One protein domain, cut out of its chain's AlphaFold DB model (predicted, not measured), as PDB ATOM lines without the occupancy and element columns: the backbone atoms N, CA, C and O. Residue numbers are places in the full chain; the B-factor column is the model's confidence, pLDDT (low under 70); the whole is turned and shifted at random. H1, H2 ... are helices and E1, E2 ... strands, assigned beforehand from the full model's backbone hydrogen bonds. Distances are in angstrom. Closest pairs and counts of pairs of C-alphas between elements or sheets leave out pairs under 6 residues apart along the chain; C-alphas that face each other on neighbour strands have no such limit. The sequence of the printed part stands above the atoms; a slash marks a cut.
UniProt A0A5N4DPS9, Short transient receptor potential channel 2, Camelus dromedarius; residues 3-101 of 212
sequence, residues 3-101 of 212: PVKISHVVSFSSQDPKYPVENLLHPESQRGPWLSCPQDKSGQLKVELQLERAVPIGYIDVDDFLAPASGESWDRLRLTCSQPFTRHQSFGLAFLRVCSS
ATOM      1  N   PRO A   3      14.874  47.579  -4.422       85.44
ATOM      2  CA  PRO A   3      13.912  46.836  -5.226       85.44
ATOM      3  C   PRO A   3      14.473  45.454  -5.586       85.44
ATOM      4  O   PRO A   3      15.632  45.323  -5.976       85.44
ATOM      5  N   VAL A   4      13.635  44.429  -5.464       89.19
ATOM      6  CA  VAL A   4      13.970  43.034  -5.759       89.19
ATOM      7  C   VAL A   4      13.346  42.658  -7.093       89.19
ATOM      8  O   VAL A   4      12.151  42.863  -7.316       89.19
ATOM      9  N   LYS A   5      14.156  42.102  -7.990       91.00
ATOM     10  CA  LYS A   5      13.696  41.680  -9.309       91.00
ATOM     11  C   LYS A   5      12.975  40.336  -9.226       91.00
ATOM     12  O   LYS A   5      13.460  39.386  -8.606       91.00
ATOM     13  N   ILE A   6      11.834  40.252  -9.901       92.38
ATOM     14  CA  ILE A   6      11.112  38.998 -10.113       92.38
ATOM     15  C   ILE A   6      11.707  38.332 -11.359       92.38
ATOM     16  O   ILE A   6      11.808  38.962 -12.412       92.38
ATOM     17  N   SER A   7      12.137  37.077 -11.239       92.81
ATOM     18  CA  SER A   7      12.791  36.335 -12.321       92.81
ATOM     19  C   SER A   7      11.787  35.800 -13.342       92.81
ATOM     20  O   SER A   7      11.917  36.073 -14.532       92.81
ATOM     21  N   HIS A   8      10.780  35.056 -12.886       93.94
ATOM     22  CA  HIS A   8       9.758  34.454 -13.733       93.94
ATOM     23  C   HIS A   8       8.519  34.060 -12.925       93.94
ATOM     24  O   HIS A   8       8.518  34.043 -11.689       93.94
ATOM     25  N   VAL A   9       7.459  33.732 -13.660       96.69
ATOM     26  CA  VAL A   9       6.209  33.206 -13.116       96.69
ATOM     27  C   VAL A   9       6.322  31.691 -12.990       96.69
ATOM     28  O   VAL A   9       6.637  31.012 -13.961       96.69
ATOM     29  N   VAL A  10       6.061  31.171 -11.793       97.31
ATOM     30  CA  VAL A  10       6.086  29.730 -11.494       97.31
ATOM     31  C   VAL A  10       4.737  29.104 -11.822       97.31
ATOM     32  O   VAL A  10       4.663  28.071 -12.483       97.31
ATOM     33  N   SER A  11       3.655  29.729 -11.361       97.50
ATOM     34  CA  SER A  11       2.294  29.274 -11.631       97.50
ATOM     35  C   SER A  11       1.296  30.424 -11.533       97.50
ATOM     36  O   SER A  11       1.546  31.429 -10.868       97.50
ATOM     37  N   PHE A  12       0.148  30.280 -12.190       96.94
ATOM     38  CA  PHE A  12      -0.976  31.202 -12.065       96.94
ATOM     39  C   PHE A  12      -2.302  30.455 -12.222       96.94
ATOM     40  O   PHE A  12      -2.350  29.373 -12.806       96.94
ATOM     41  N   SER A  13      -3.390  31.018 -11.691       96.06
ATOM     42  CA  SER A  13      -4.717  30.392 -11.776       96.06
ATOM     43  C   SER A  13      -5.519  30.791 -13.017       96.06
ATOM     44  O   SER A  13      -6.318  29.995 -13.495       96.06
ATOM     45  N   SER A  14      -5.366  32.028 -13.499       94.88
ATOM     46  CA  SER A  14      -6.193  32.624 -14.558       94.88
ATOM     47  C   SER A  14      -5.492  33.849 -15.145       94.88
ATOM     48  O   SER A  14      -4.751  34.524 -14.429       94.88
ATOM     49  N   GLN A  15      -5.695  34.139 -16.432       96.06
ATOM     50  CA  GLN A  15      -5.157  35.350 -17.057       96.06
ATOM     51  C   GLN A  15      -5.902  35.779 -18.324       96.06
ATOM     52  O   GLN A  15      -6.285  34.959 -19.156       96.06
ATOM     53  N   ASP A  16      -6.057  37.080 -18.516       95.19
ATOM     54  CA  ASP A  16      -6.544  37.633 -19.771       95.19
ATOM     55  C   ASP A  16      -5.457  37.550 -20.869       95.19
ATOM     56  O   ASP A  16      -4.298  37.873 -20.599       95.19
ATOM     57  N   PRO A  17      -5.791  37.159 -22.118       93.06
ATOM     58  CA  PRO A  17      -4.812  37.060 -23.206       93.06
ATOM     59  C   PRO A  17      -4.093  38.374 -23.550       93.06
ATOM     60  O   PRO A  17      -2.978  38.348 -24.064       93.06
ATOM     61  N   LYS A  18      -4.738  39.521 -23.311       93.44
ATOM     62  CA  LYS A  18      -4.182  40.859 -23.547       93.44
ATOM     63  C   LYS A  18      -3.468  41.409 -22.311       93.44
ATOM     64  O   LYS A  18      -2.543  42.205 -22.455       93.44
ATOM     65  N   TYR A  19      -3.895  40.996 -21.122       94.00
ATOM     66  CA  TYR A  19      -3.373  41.463 -19.837       94.00
ATOM     67  C   TYR A  19      -2.840  40.292 -18.995       94.00
ATOM     68  O   TYR A  19      -3.434  39.956 -17.962       94.00
ATOM     69  N   PRO A  20      -1.752  39.637 -19.444       95.19
ATOM     70  CA  PRO A  20      -1.274  38.410 -18.830       95.19
ATOM     71  C   PRO A  20      -0.414  38.679 -17.587       95.19
ATOM     72  O   PRO A  20      -0.074  39.820 -17.261       95.19
ATOM     73  N   VAL A  21      -0.076  37.615 -16.862       95.44
ATOM     74  CA  VAL A  21       0.623  37.698 -15.569       95.44
ATOM     75  C   VAL A  21       2.059  38.217 -15.683       95.44
ATOM     76  O   VAL A  21       2.569  38.852 -14.760       95.44
ATOM     77  N   GLU A  22       2.698  38.039 -16.840       93.38
ATOM     78  CA  GLU A  22       4.061  38.502 -17.119       93.38
ATOM     79  C   GLU A  22       4.195  40.026 -17.048       93.38
ATOM     80  O   GLU A  22       5.296  40.547 -16.854       93.38
ATOM     81  N   ASN A  23       3.081  40.752 -17.145       93.44
ATOM     82  CA  ASN A  23       3.056  42.197 -16.964       93.44
ATOM     83  C   ASN A  23       3.553  42.620 -15.570       93.44
ATOM     84  O   ASN A  23       4.110  43.707 -15.430       93.44
ATOM     85  N   LEU A  24       3.438  41.749 -14.557       91.25
ATOM     86  CA  LEU A  24       3.926  42.016 -13.201       91.25
ATOM     87  C   LEU A  24       5.450  41.919 -13.046       91.25
ATOM     88  O   LEU A  24       5.987  42.434 -12.069       91.25
ATOM     89  N   LEU A  25       6.161  41.267 -13.973       90.00
ATOM     90  CA  LEU A  25       7.608  41.038 -13.844       90.00
ATOM     91  C   LEU A  25       8.425  42.331 -13.960       90.00
ATOM     92  O   LEU A  25       9.555  42.413 -13.473       90.00
ATOM     93  N   HIS A  26       7.860  43.348 -14.611       81.62
ATOM     94  CA  HIS A  26       8.537  44.605 -14.900       81.62
ATOM     95  C   HIS A  26       7.644  45.794 -14.522       81.62
ATOM     96  O   HIS A  26       6.978  46.344 -15.399       81.62
ATOM     97  N   PRO A  27       7.654  46.229 -13.247       69.44
ATOM     98  CA  PRO A  27       6.762  47.285 -12.758       69.44
ATOM     99  C   PRO A  27       6.976  48.647 -13.440       69.44
ATOM    100  O   PRO A  27       6.070  49.471 -13.452       69.44
ATOM    101  N   GLU A  28       8.148  48.889 -14.037       69.81
ATOM    102  CA  GLU A  28       8.430  50.121 -14.795       69.81
ATOM    103  C   GLU A  28       7.994  50.058 -16.265       69.81
ATOM    104  O   GLU A  28       7.996  51.067 -16.969       69.81
ATOM    105  N   SER A  29       7.622  48.878 -16.766       67.50
ATOM    106  CA  SER A  29       7.155  48.747 -18.142       67.50
ATOM    107  C   SER A  29       5.672  49.100 -18.231       67.50
ATOM    108  O   SER A  29       4.861  48.600 -17.460       67.50
ATOM    109  N   GLN A  30       5.274  49.880 -19.240       67.81
ATOM    110  CA  GLN A  30       3.862  50.187 -19.523       67.81
ATOM    111  C   GLN A  30       3.087  48.989 -20.118       67.81
ATOM    112  O   GLN A  30       2.284  49.145 -21.034       67.81
ATOM    113  N   ARG A  31       3.336  47.768 -19.631       80.00
ATOM    114  CA  ARG A  31       2.700  46.541 -20.135       80.00
ATOM    115  C   ARG A  31       1.240  46.394 -19.690       80.00
ATOM    116  O   ARG A  31       0.531  45.535 -20.205       80.00
ATOM    117  N   GLY A  32       0.766  47.286 -18.821       88.38
ATOM    118  CA  GLY A  32      -0.597  47.274 -18.297       88.38
ATOM    119  C   GLY A  32      -0.758  46.290 -17.136       88.38
ATOM    120  O   GLY A  32       0.223  45.706 -16.688       88.38
ATOM    121  N   PRO A  33      -1.981  46.120 -16.615       93.31
ATOM    122  CA  PRO A  33      -2.234  45.216 -15.501       93.31
ATOM    123  C   PRO A  33      -2.106  43.746 -15.913       93.31
ATOM    124  O   PRO A  33      -2.176  43.407 -17.093       93.31
ATOM    125  N   TRP A  34      -1.997  42.874 -14.920       94.88
ATOM    126  CA  TRP A  34      -2.438  41.488 -15.012       94.88
ATOM    127  C   TRP A  34      -3.912  41.412 -14.619       94.88
ATOM    128  O   TRP A  34      -4.287  41.907 -13.554       94.88
ATOM    129  N   LEU A  35      -4.750  40.795 -15.454       95.25
ATOM    130  CA  LEU A  35      -6.181  40.615 -15.199       95.25
ATOM    131  C   LEU A  35      -6.579  39.141 -15.281       95.25
ATOM    132  O   LEU A  35      -5.980  38.367 -16.020       95.25
ATOM    133  N   SER A  36      -7.629  38.761 -14.555       95.50
ATOM    134  CA  SER A  36      -8.283  37.457 -14.676       95.50
ATOM    135  C   SER A  36      -8.904  37.266 -16.065       95.50
ATOM    136  O   SER A  36      -9.396  38.234 -16.651       95.50
ATOM    137  N   CYS A  37      -8.999  36.019 -16.551       94.44
ATOM    138  CA  CYS A  37      -9.779  35.721 -17.758       94.44
ATOM    139  C   CYS A  37     -11.204  36.295 -17.615       94.44
ATOM    140  O   CYS A  37     -11.841  36.064 -16.583       94.44
ATOM    141  N   PRO A  38     -11.780  36.954 -18.633       91.44
ATOM    142  CA  PRO A  38     -13.162  37.431 -18.573       91.44
ATOM    143  C   PRO A  38     -14.193  36.315 -18.361       91.44
ATOM    144  O   PRO A  38     -15.303  36.587 -17.907       91.44
ATOM    145  N   GLN A  39     -13.857  35.066 -18.688       91.56
ATOM    146  CA  GLN A  39     -14.694  33.883 -18.474       91.56
ATOM    147  C   GLN A  39     -14.550  33.302 -17.062       91.56
ATOM    148  O   GLN A  39     -15.434  32.575 -16.616       91.56
ATOM    149  N   ASP A  40     -13.475  33.633 -16.348       90.31
ATOM    150  CA  ASP A  40     -13.266  33.188 -14.977       90.31
ATOM    151  C   ASP A  40     -14.143  34.005 -14.019       90.31
ATOM    152  O   ASP A  40     -14.150  35.238 -14.034       90.31
ATOM    153  N   LYS A  41     -14.926  33.291 -13.207       89.88
ATOM    154  CA  LYS A  41     -15.868  33.831 -12.211       89.88
ATOM    155  C   LYS A  41     -15.562  33.334 -10.800       89.88
ATOM    156  O   LYS A  41     -16.391  33.481  -9.900       89.88
ATOM    157  N   SER A  42     -14.378  32.752 -10.593       90.75
ATOM    158  CA  SER A  42     -13.927  32.251  -9.293       90.75
ATOM    159  C   SER A  42     -13.885  33.353  -8.230       90.75
ATOM    160  O   SER A  42     -14.078  33.080  -7.045       90.75
ATOM    161  N   GLY A  43     -13.660  34.605  -8.647       90.62
ATOM    162  CA  GLY A  43     -13.430  35.724  -7.739       90.62
ATOM    163  C   GLY A  43     -12.098  35.616  -6.995       90.62
ATOM    164  O   GLY A  43     -11.889  36.362  -6.043       90.62
ATOM    165  N   GLN A  44     -11.209  34.701  -7.403       92.75
ATOM    166  CA  GLN A  44      -9.856  34.568  -6.870       92.75
ATOM    167  C   GLN A  44      -8.838  34.489  -8.001       92.75
ATOM    168  O   GLN A  44      -8.982  33.709  -8.934       92.75
ATOM    169  N   LEU A  45      -7.763  35.250  -7.865       94.38
ATOM    170  CA  LEU A  45      -6.649  35.255  -8.793       94.38
ATOM    171  C   LEU A  45      -5.377  34.944  -8.009       94.38
ATOM    172  O   LEU A  45      -5.086  35.611  -7.019       94.38
ATOM    173  N   LYS A  46      -4.653  33.896  -8.401       95.94
ATOM    174  CA  LYS A  46      -3.459  33.417  -7.698       95.94
ATOM    175  C   LYS A  46      -2.275  33.409  -8.644       95.94
ATOM    176  O   LYS A  46      -2.423  32.985  -9.788       95.94
ATOM    177  N   VAL A  47      -1.124  33.840  -8.148       96.81
ATOM    178  CA  VAL A  47       0.159  33.726  -8.843       96.81
ATOM    179  C   VAL A  47       1.246  33.334  -7.862       96.81
ATOM    180  O   VAL A  47       1.255  33.775  -6.714       96.81
ATOM    181  N   GLU A  48       2.158  32.504  -8.334       96.81
ATOM    182  CA  GLU A  48       3.414  32.189  -7.680       96.81
ATOM    183  C   GLU A  48       4.562  32.710  -8.545       96.81
ATOM    184  O   GLU A  48       4.622  32.459  -9.750       96.81
ATOM    185  N   LEU A  49       5.452  33.476  -7.927       95.44
ATOM    186  CA  LEU A  49       6.538  34.199  -8.568       95.44
ATOM    187  C   LEU A  49       7.858  33.781  -7.933       95.44
ATOM    188  O   LEU A  49       7.955  33.684  -6.710       95.44
ATOM    189  N   GLN A  50       8.878  33.585  -8.759       95.81
ATOM    190  CA  GLN A  50      10.238  33.337  -8.299       95.81
ATOM    191  C   GLN A  50      11.029  34.644  -8.363       95.81
ATOM    192  O   GLN A  50      11.160  35.247  -9.430       95.81
ATOM    193  N   LEU A  51      11.596  35.075  -7.244       93.50
ATOM    194  CA  LEU A  51      12.535  36.188  -7.151       93.50
ATOM    195  C   LEU A  51      13.912  35.764  -7.674       93.50
ATOM    196  O   LEU A  51      14.263  34.586  -7.669       93.50
ATOM    197  N   GLU A  52      14.704  36.729  -8.136       91.56
ATOM    198  CA  GLU A  52      16.061  36.472  -8.644       91.56
ATOM    199  C   GLU A  52      17.024  35.956  -7.559       91.56
ATOM    200  O   GLU A  52      17.997  35.272  -7.863       91.56
ATOM    201  N   ARG A  53      16.750  36.273  -6.292       90.56
ATOM    202  CA  ARG A  53      17.544  35.859  -5.131       90.56
ATOM    203  C   ARG A  53      16.662  35.744  -3.890       90.56
ATOM    204  O   ARG A  53      15.667  36.463  -3.784       90.56
ATOM    205  N   ALA A  54      17.061  34.887  -2.951       90.19
ATOM    206  CA  ALA A  54      16.454  34.824  -1.625       90.19
ATOM    207  C   ALA A  54      16.851  36.063  -0.816       90.19
ATOM    208  O   ALA A  54      18.040  36.312  -0.620       90.19
ATOM    209  N   VAL A  55      15.878  36.853  -0.363       88.69
ATOM    210  CA  VAL A  55      16.135  38.091   0.393       88.69
ATOM    211  C   VAL A  55      15.115  38.292   1.505       88.69
ATOM    212  O   VAL A  55      13.962  37.888   1.342       88.69
ATOM    213  N   PRO A  56      15.502  38.924   2.627       86.69
ATOM    214  CA  PRO A  56      14.535  39.364   3.618       86.69
ATOM    215  C   PRO A  56      13.632  40.431   2.999       86.69
ATOM    216  O   PRO A  56      14.099  41.438   2.452       86.69
ATOM    217  N   ILE A  57      12.325  40.176   3.027       83.81
ATOM    218  CA  ILE A  57      11.333  41.087   2.464       83.81
ATOM    219  C   ILE A  57      11.029  42.138   3.522       83.81
ATOM    220  O   ILE A  57      10.448  41.844   4.561       83.81
ATOM    221  N   GLY A  58      11.411  43.378   3.235       74.44
ATOM    222  CA  GLY A  58      11.107  44.497   4.117       74.44
ATOM    223  C   GLY A  58       9.764  45.143   3.793       74.44
ATOM    224  O   GLY A  58       9.144  45.724   4.676       74.44
ATOM    225  N   TYR A  59       9.346  45.111   2.523       77.56
ATOM    226  CA  TYR A  59       8.143  45.810   2.075       77.56
ATOM    227  C   TYR A  59       7.587  45.254   0.760       77.56
ATOM    228  O   TYR A  59       8.343  44.914  -0.157       77.56
ATOM    229  N   ILE A  60       6.256  45.231   0.659       80.50
ATOM    230  CA  ILE A  60       5.498  44.952  -0.562       80.50
ATOM    231  C   ILE A  60       4.460  46.068  -0.720       80.50
ATOM    232  O   ILE A  60       3.709  46.343   0.207       80.50
ATOM    233  N   ASP A  61       4.369  46.676  -1.901       72.25
ATOM    234  CA  ASP A  61       3.469  47.818  -2.183       72.25
ATOM    235  C   ASP A  61       1.980  47.421  -2.335       72.25
ATOM    236  O   ASP A  61       1.235  47.973  -3.137       72.25
ATOM    237  N   VAL A  62       1.554  46.378  -1.617       70.44
ATOM    238  CA  VAL A  62       0.201  45.804  -1.688       70.44
ATOM    239  C   VAL A  62      -0.396  45.600  -0.294       70.44
ATOM    240  O   VAL A  62      -1.615  45.674  -0.163       70.44
ATOM    241  N   ASP A  63       0.425  45.369   0.739       65.00
ATOM    242  CA  ASP A  63      -0.047  45.188   2.118       65.00
ATOM    243  C   ASP A  63       1.099  45.294   3.147       65.00
ATOM    244  O   ASP A  63       2.277  45.326   2.780       65.00
ATOM    245  N   ASP A  64       0.745  45.319   4.433       63.38
ATOM    246  CA  ASP A  64       1.685  45.280   5.556       63.38
ATOM    247  C   ASP A  64       2.245  43.863   5.786       63.38
ATOM    248  O   ASP A  64       1.596  42.844   5.524       63.38
ATOM    249  N   PHE A  65       3.481  43.786   6.273       66.81
ATOM    250  CA  PHE A  65       4.229  42.539   6.382       66.81
ATOM    251  C   PHE A  65       4.106  41.942   7.795       66.81
ATOM    252  O   PHE A  65       4.296  42.626   8.801       66.81
ATOM    253  N   LEU A  66       3.818  40.640   7.907       68.62
ATOM    254  CA  LEU A  66       3.737  39.976   9.213       68.62
ATOM    255  C   LEU A  66       5.127  39.890   9.859       68.62
ATOM    256  O   LEU A  66       5.998  39.168   9.376       68.62
ATOM    257  N   ALA A  67       5.304  40.564  10.998       63.09
ATOM    258  CA  ALA A  67       6.569  40.656  11.735       63.09
ATOM    259  C   ALA A  67       7.353  39.335  11.935       63.09
ATOM    260  O   ALA A  67       8.578  39.386  11.888       63.09
ATOM    261  N   PRO A  68       6.734  38.151  12.126       67.00
ATOM    262  CA  PRO A  68       7.493  36.910  12.291       67.00
ATOM    263  C   PRO A  68       8.278  36.476  11.047       67.00
ATOM    264  O   PRO A  68       9.279  35.787  11.184       67.00
ATOM    265  N   ALA A  69       7.840  36.860   9.844       69.56
ATOM    266  CA  ALA A  69       8.441  36.391   8.594       69.56
ATOM    267  C   ALA A  69       9.523  37.342   8.037       69.56
ATOM    268  O   ALA A  69      10.085  37.063   6.979       69.56
ATOM    269  N   SER A  70       9.781  38.485   8.695       67.69
ATOM    270  CA  SER A  70      10.528  39.608   8.094       67.69
ATOM    271  C   SER A  70      12.035  39.444   8.229       67.69
ATOM    272  O   SER A  70      12.791  40.024   7.455       67.69
ATOM    273  N   GLY A  71      12.470  38.624   9.188       71.56
ATOM    274  CA  GLY A  71      13.869  38.238   9.368       71.56
ATOM    275  C   GLY A  71      14.307  37.061   8.495       71.56
ATOM    276  O   GLY A  71      15.494  36.751   8.452       71.56
ATOM    277  N   GLU A  72      13.377  36.396   7.806       85.19
ATOM    278  CA  GLU A  72      13.671  35.251   6.945       85.19
ATOM    279  C   GLU A  72      13.846  35.692   5.490       85.19
ATOM    280  O   GLU A  72      13.165  36.597   5.007       85.19
ATOM    281  N   SER A  73      14.761  35.037   4.776       90.44
ATOM    282  CA  SER A  73      14.992  35.286   3.357       90.44
ATOM    283  C   SER A  73      14.084  34.423   2.487       90.44
ATOM    284  O   SER A  73      14.090  33.198   2.614       90.44
ATOM    285  N   TRP A  74      13.389  35.050   1.545       91.88
ATOM    286  CA  TRP A  74      12.436  34.392   0.657       91.88
ATOM    287  C   TRP A  74      12.833  34.592  -0.798       91.88
ATOM    288  O   TRP A  74      13.248  35.683  -1.186       91.88
ATOM    289  N   ASP A  75      12.675  33.552  -1.610       93.75
ATOM    290  CA  ASP A  75      12.863  33.586  -3.062       93.75
ATOM    291  C   ASP A  75      11.583  33.238  -3.836       93.75
ATOM    292  O   ASP A  75      11.519  33.458  -5.042       93.75
ATOM    293  N   ARG A  76      10.543  32.739  -3.161       94.06
ATOM    294  CA  ARG A  76       9.254  32.407  -3.766       94.06
ATOM    295  C   ARG A  76       8.123  33.191  -3.117       94.06
ATOM    296  O   ARG A  76       7.930  33.146  -1.906       94.06
ATOM    297  N   LEU A  77       7.350  33.891  -3.940       91.94
ATOM    298  CA  LEU A  77       6.228  34.718  -3.515       91.94
ATOM    299  C   LEU A  77       4.925  34.145  -4.066       91.94
ATOM    300  O   LEU A  77       4.771  34.019  -5.278       91.94
ATOM    301  N   ARG A  78       3.953  33.863  -3.193       94.12
ATOM    302  CA  ARG A  78       2.590  33.510  -3.605       94.12
ATOM    303  C   ARG A  78       1.633  34.649  -3.290       94.12
ATOM    304  O   ARG A  78       1.404  34.962  -2.127       94.12
ATOM    305  N   LEU A  79       1.018  35.208  -4.321       92.69
ATOM    306  CA  LEU A  79       0.045  36.283  -4.216       92.69
ATOM    307  C   LEU A  79      -1.364  35.765  -4.533       92.69
ATOM    308  O   LEU A  79      -1.559  34.909  -5.397       92.69
ATOM    309  N   THR A  80      -2.362  36.248  -3.793       93.56
ATOM    310  CA  THR A  80      -3.775  35.901  -3.990       93.56
ATOM    311  C   THR A  80      -4.639  37.155  -3.909       93.56
ATOM    312  O   THR A  80      -4.818  37.711  -2.831       93.56
ATOM    313  N   CYS A  81      -5.222  37.573  -5.030       91.19
ATOM    314  CA  CYS A  81      -6.251  38.609  -5.065       91.19
ATOM    315  C   CYS A  81      -7.631  37.970  -4.942       91.19
ATOM    316  O   CYS A  81      -7.911  36.972  -5.605       91.19
ATOM    317  N   SER A  82      -8.514  38.565  -4.142       91.19
ATOM    318  CA  SER A  82      -9.903  38.118  -4.012       91.19
ATOM    319  C   SER A  82     -10.860  39.275  -4.279       91.19
ATOM    320  O   SER A  82     -10.749  40.323  -3.651       91.19
ATOM    321  N   GLN A  83     -11.822  39.073  -5.179       90.50
ATOM    322  CA  GLN A  83     -12.912  40.007  -5.451       90.50
ATOM    323  C   GLN A  83     -14.253  39.313  -5.164       90.50
ATOM    324  O   GLN A  83     -14.837  38.685  -6.050       90.50
ATOM    325  N   PRO A  84     -14.749  39.365  -3.916       86.00
ATOM    326  CA  PRO A  84     -15.908  38.576  -3.511       86.00
ATOM    327  C   PRO A  84     -17.241  39.120  -4.042       86.00
ATOM    328  O   PRO A  84     -18.176  38.327  -4.182       86.00
ATOM    329  N   PHE A  85     -17.326  40.420  -4.353       85.94
ATOM    330  CA  PHE A  85     -18.587  41.115  -4.637       85.94
ATOM    331  C   PHE A  85     -18.864  41.299  -6.133       85.94
ATOM    332  O   PHE A  85     -20.016  41.238  -6.552       85.94
ATOM    333  N   THR A  86     -17.828  41.469  -6.956       82.06
ATOM    334  CA  THR A  86     -17.969  41.749  -8.399       82.06
ATOM    335  C   THR A  86     -17.295  40.698  -9.280       82.06
ATOM    336  O   THR A  86     -16.568  41.008 -10.218       82.06
ATOM    337  N   ARG A  87     -17.595  39.418  -9.035       84.81
ATOM    338  CA  ARG A  87     -16.988  38.269  -9.748       84.81
ATOM    339  C   ARG A  87     -17.268  38.228 -11.253       84.81
ATOM    340  O   ARG A  87     -16.669  37.434 -11.969       84.81
ATOM    341  N   HIS A  88     -18.211  39.031 -11.739       82.69
ATOM    342  CA  HIS A  88     -18.597  39.061 -13.146       82.69
ATOM    343  C   HIS A  88     -17.705  39.955 -14.013       82.69
ATOM    344  O   HIS A  88     -17.719  39.778 -15.231       82.69
ATOM    345  N   GLN A  89     -16.906  40.843 -13.416       87.75
ATOM    346  CA  GLN A  89     -15.956  41.699 -14.125       87.75
ATOM    347  C   GLN A  89     -14.530  41.150 -13.982       87.75
ATOM    348  O   GLN A  89     -14.193  40.548 -12.964       87.75
ATOM    349  N   SER A  90     -13.696  41.351 -15.004       90.69
ATOM    350  CA  SER A  90     -12.263  41.068 -14.911       90.69
ATOM    351  C   SER A  90     -11.623  41.942 -13.834       90.69
ATOM    352  O   SER A  90     -11.883  43.146 -13.782       90.69
ATOM    353  N   PHE A  91     -10.760  41.358 -13.015       94.12
ATOM    354  CA  PHE A  91     -10.027  42.070 -11.970       94.12
ATOM    355  C   PHE A  91      -8.596  41.539 -11.886       94.12
ATOM    356  O   PHE A  91      -8.297  40.465 -12.403       94.12
ATOM    357  N   GLY A  92      -7.708  42.279 -11.232       93.94
ATOM    358  CA  GLY A  92      -6.331  41.849 -11.032       93.94
ATOM    359  C   GLY A  92      -5.459  42.971 -10.490       93.94
ATOM    360  O   GLY A  92      -5.947  43.810  -9.732       93.94
ATOM    361  N   LEU A  93      -4.181  42.978 -10.863       93.44
ATOM    362  CA  LEU A  93      -3.171  43.888 -10.322       93.44
ATOM    363  C   LEU A  93      -2.484  44.686 -11.419       93.44
ATOM    364  O   LEU A  93      -2.096  44.137 -12.443       93.44
ATOM    365  N   ALA A  94      -2.289  45.982 -11.175       91.00
ATOM    366  CA  ALA A  94      -1.577  46.863 -12.096       91.00
ATOM    367  C   ALA A  94      -0.058  46.672 -12.037       91.00
ATOM    368  O   ALA A  94       0.602  46.667 -13.070       91.00
ATOM    369  N   PHE A  95       0.483  46.518 -10.832       89.88
ATOM    370  CA  PHE A  95       1.908  46.351 -10.591       89.88
ATOM    371  C   PHE A  95       2.131  45.586  -9.287       89.88
ATOM    372  O   PHE A  95       1.230  45.453  -8.459       89.88
ATOM    373  N   LEU A  96       3.355  45.098  -9.113       90.25
ATOM    374  CA  LEU A  96       3.836  44.511  -7.873       90.25
ATOM    375  C   LEU A  96       5.274  44.977  -7.663       90.25
ATOM    376  O   LEU A  96       6.126  44.781  -8.531       90.25
ATOM    377  N   ARG A  97       5.546  45.588  -6.509       88.81
ATOM    378  CA  ARG A  97       6.896  45.982  -6.113       88.81
ATOM    379  C   ARG A  97       7.279  45.252  -4.841       88.81
ATOM    380  O   ARG A  97       6.578  45.348  -3.837       88.81
ATOM    381  N   VAL A  98       8.395  44.538  -4.907       87.88
ATOM    382  CA  VAL A  98       8.996  43.848  -3.765       87.88
ATOM    383  C   VAL A  98      10.279  44.581  -3.415       87.88
ATOM    384  O   VAL A  98      11.104  44.842  -4.292       87.88
ATOM    385  N   CYS A  99      10.442  44.929  -2.145       87.31
ATOM    386  CA  CYS A  99      11.611  45.633  -1.640       87.31
ATOM    387  C   CYS A  99      12.239  44.845  -0.487       87.31
ATOM    388  O   CYS A  99      11.546  44.430   0.445       87.31
ATOM    389  N   SER A 100      13.560  44.683  -0.511       86.81
ATOM    390  CA  SER A 100      14.290  44.070   0.594       86.81
ATOM    391  C   SER A 100      14.592  45.083   1.702       86.81
ATOM    392  O   SER A 100      14.875  46.268   1.445       86.81
ATOM    393  N   SER A 101      14.539  44.612   2.951       78.19
ATOM    394  CA  SER A 101      15.173  45.281   4.088       78.19
ATOM    395  C   SER A 101      16.664  44.976   3.994       78.19
ATOM    396  O   SER A 101      17.096  43.857   4.239       78.19
TER     397      SER A 101
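Overview. This is residues 3 to 101 of the 212 residues of the protein "Short transient receptor potential channel 2" of Camelus dromedarius (UniProt A0A5N4DPS9). A long, strongly twisted hairpin of E2 and E3, with E1 beside E2, makes a wall that folds back on itself: E2 doubles back at residue 57, and its end pairs with the short E4. The small helix H1 sits over one face of this wall, and long loops make up much of the rest. The printed part has 99 residues, with one named helix and four named strands, H1 coming between E1 and E2 along the chain; the sheet is branched, with the antiparallel neighbour pairs E1 and E2, E2 and E3, and E2 and E4. The class is mostly strand, though under half of the residues are in named elements. The whole is compact, with a radius of gyration of the C-alphas of 13.8 A and spans of 40 by 27 by 20 A.

Arrangement. E2, residues 44 to 60, bends by 145 degrees at residue 57. On one side of it lie E1, residues 6 to 12, with N 10 and O 48 within hydrogen-bond range at 2.8 A, and E4, residues 98 to 100, with N 99 and O 59 at 2.9 A. On the other side lies E3, residues 73 to 82, with N 51 and O 75 at 2.7 A. E1 and E4 are only just apart, at 8.3 A. H1, residues 21 to 25, is on the sheet at a height of 8.2 A, only just over E1, on which 3 of its 5 C-alphas fall; the closest C-alphas, of Ile 6 and Leu 25, are 5.5 A apart. In H1, 0 of 1 O i to N i+4 pairs and 2 of 2 O i to N i+3 pairs are within range.

Along the chain. E1 begins at C-alpha 6 (11.112, 38.998, -10.113) and is 14.5 A long, H1 7.9 A, E2 19.6 A, E3 26.1 A. E4, 6.9 A, ends at C-alpha 100 (14.290, 44.070, 0.594).

Size, cuts and confidence. The C-alphas farthest apart, of Gln 39 and Gly 71, are 40.1 A apart. The printed part has no cut. The links H1 to E2, E2 to E3 and E3 to E4 are long. Residues 27 to 30 and 63 to 70 have pLDDT under 70.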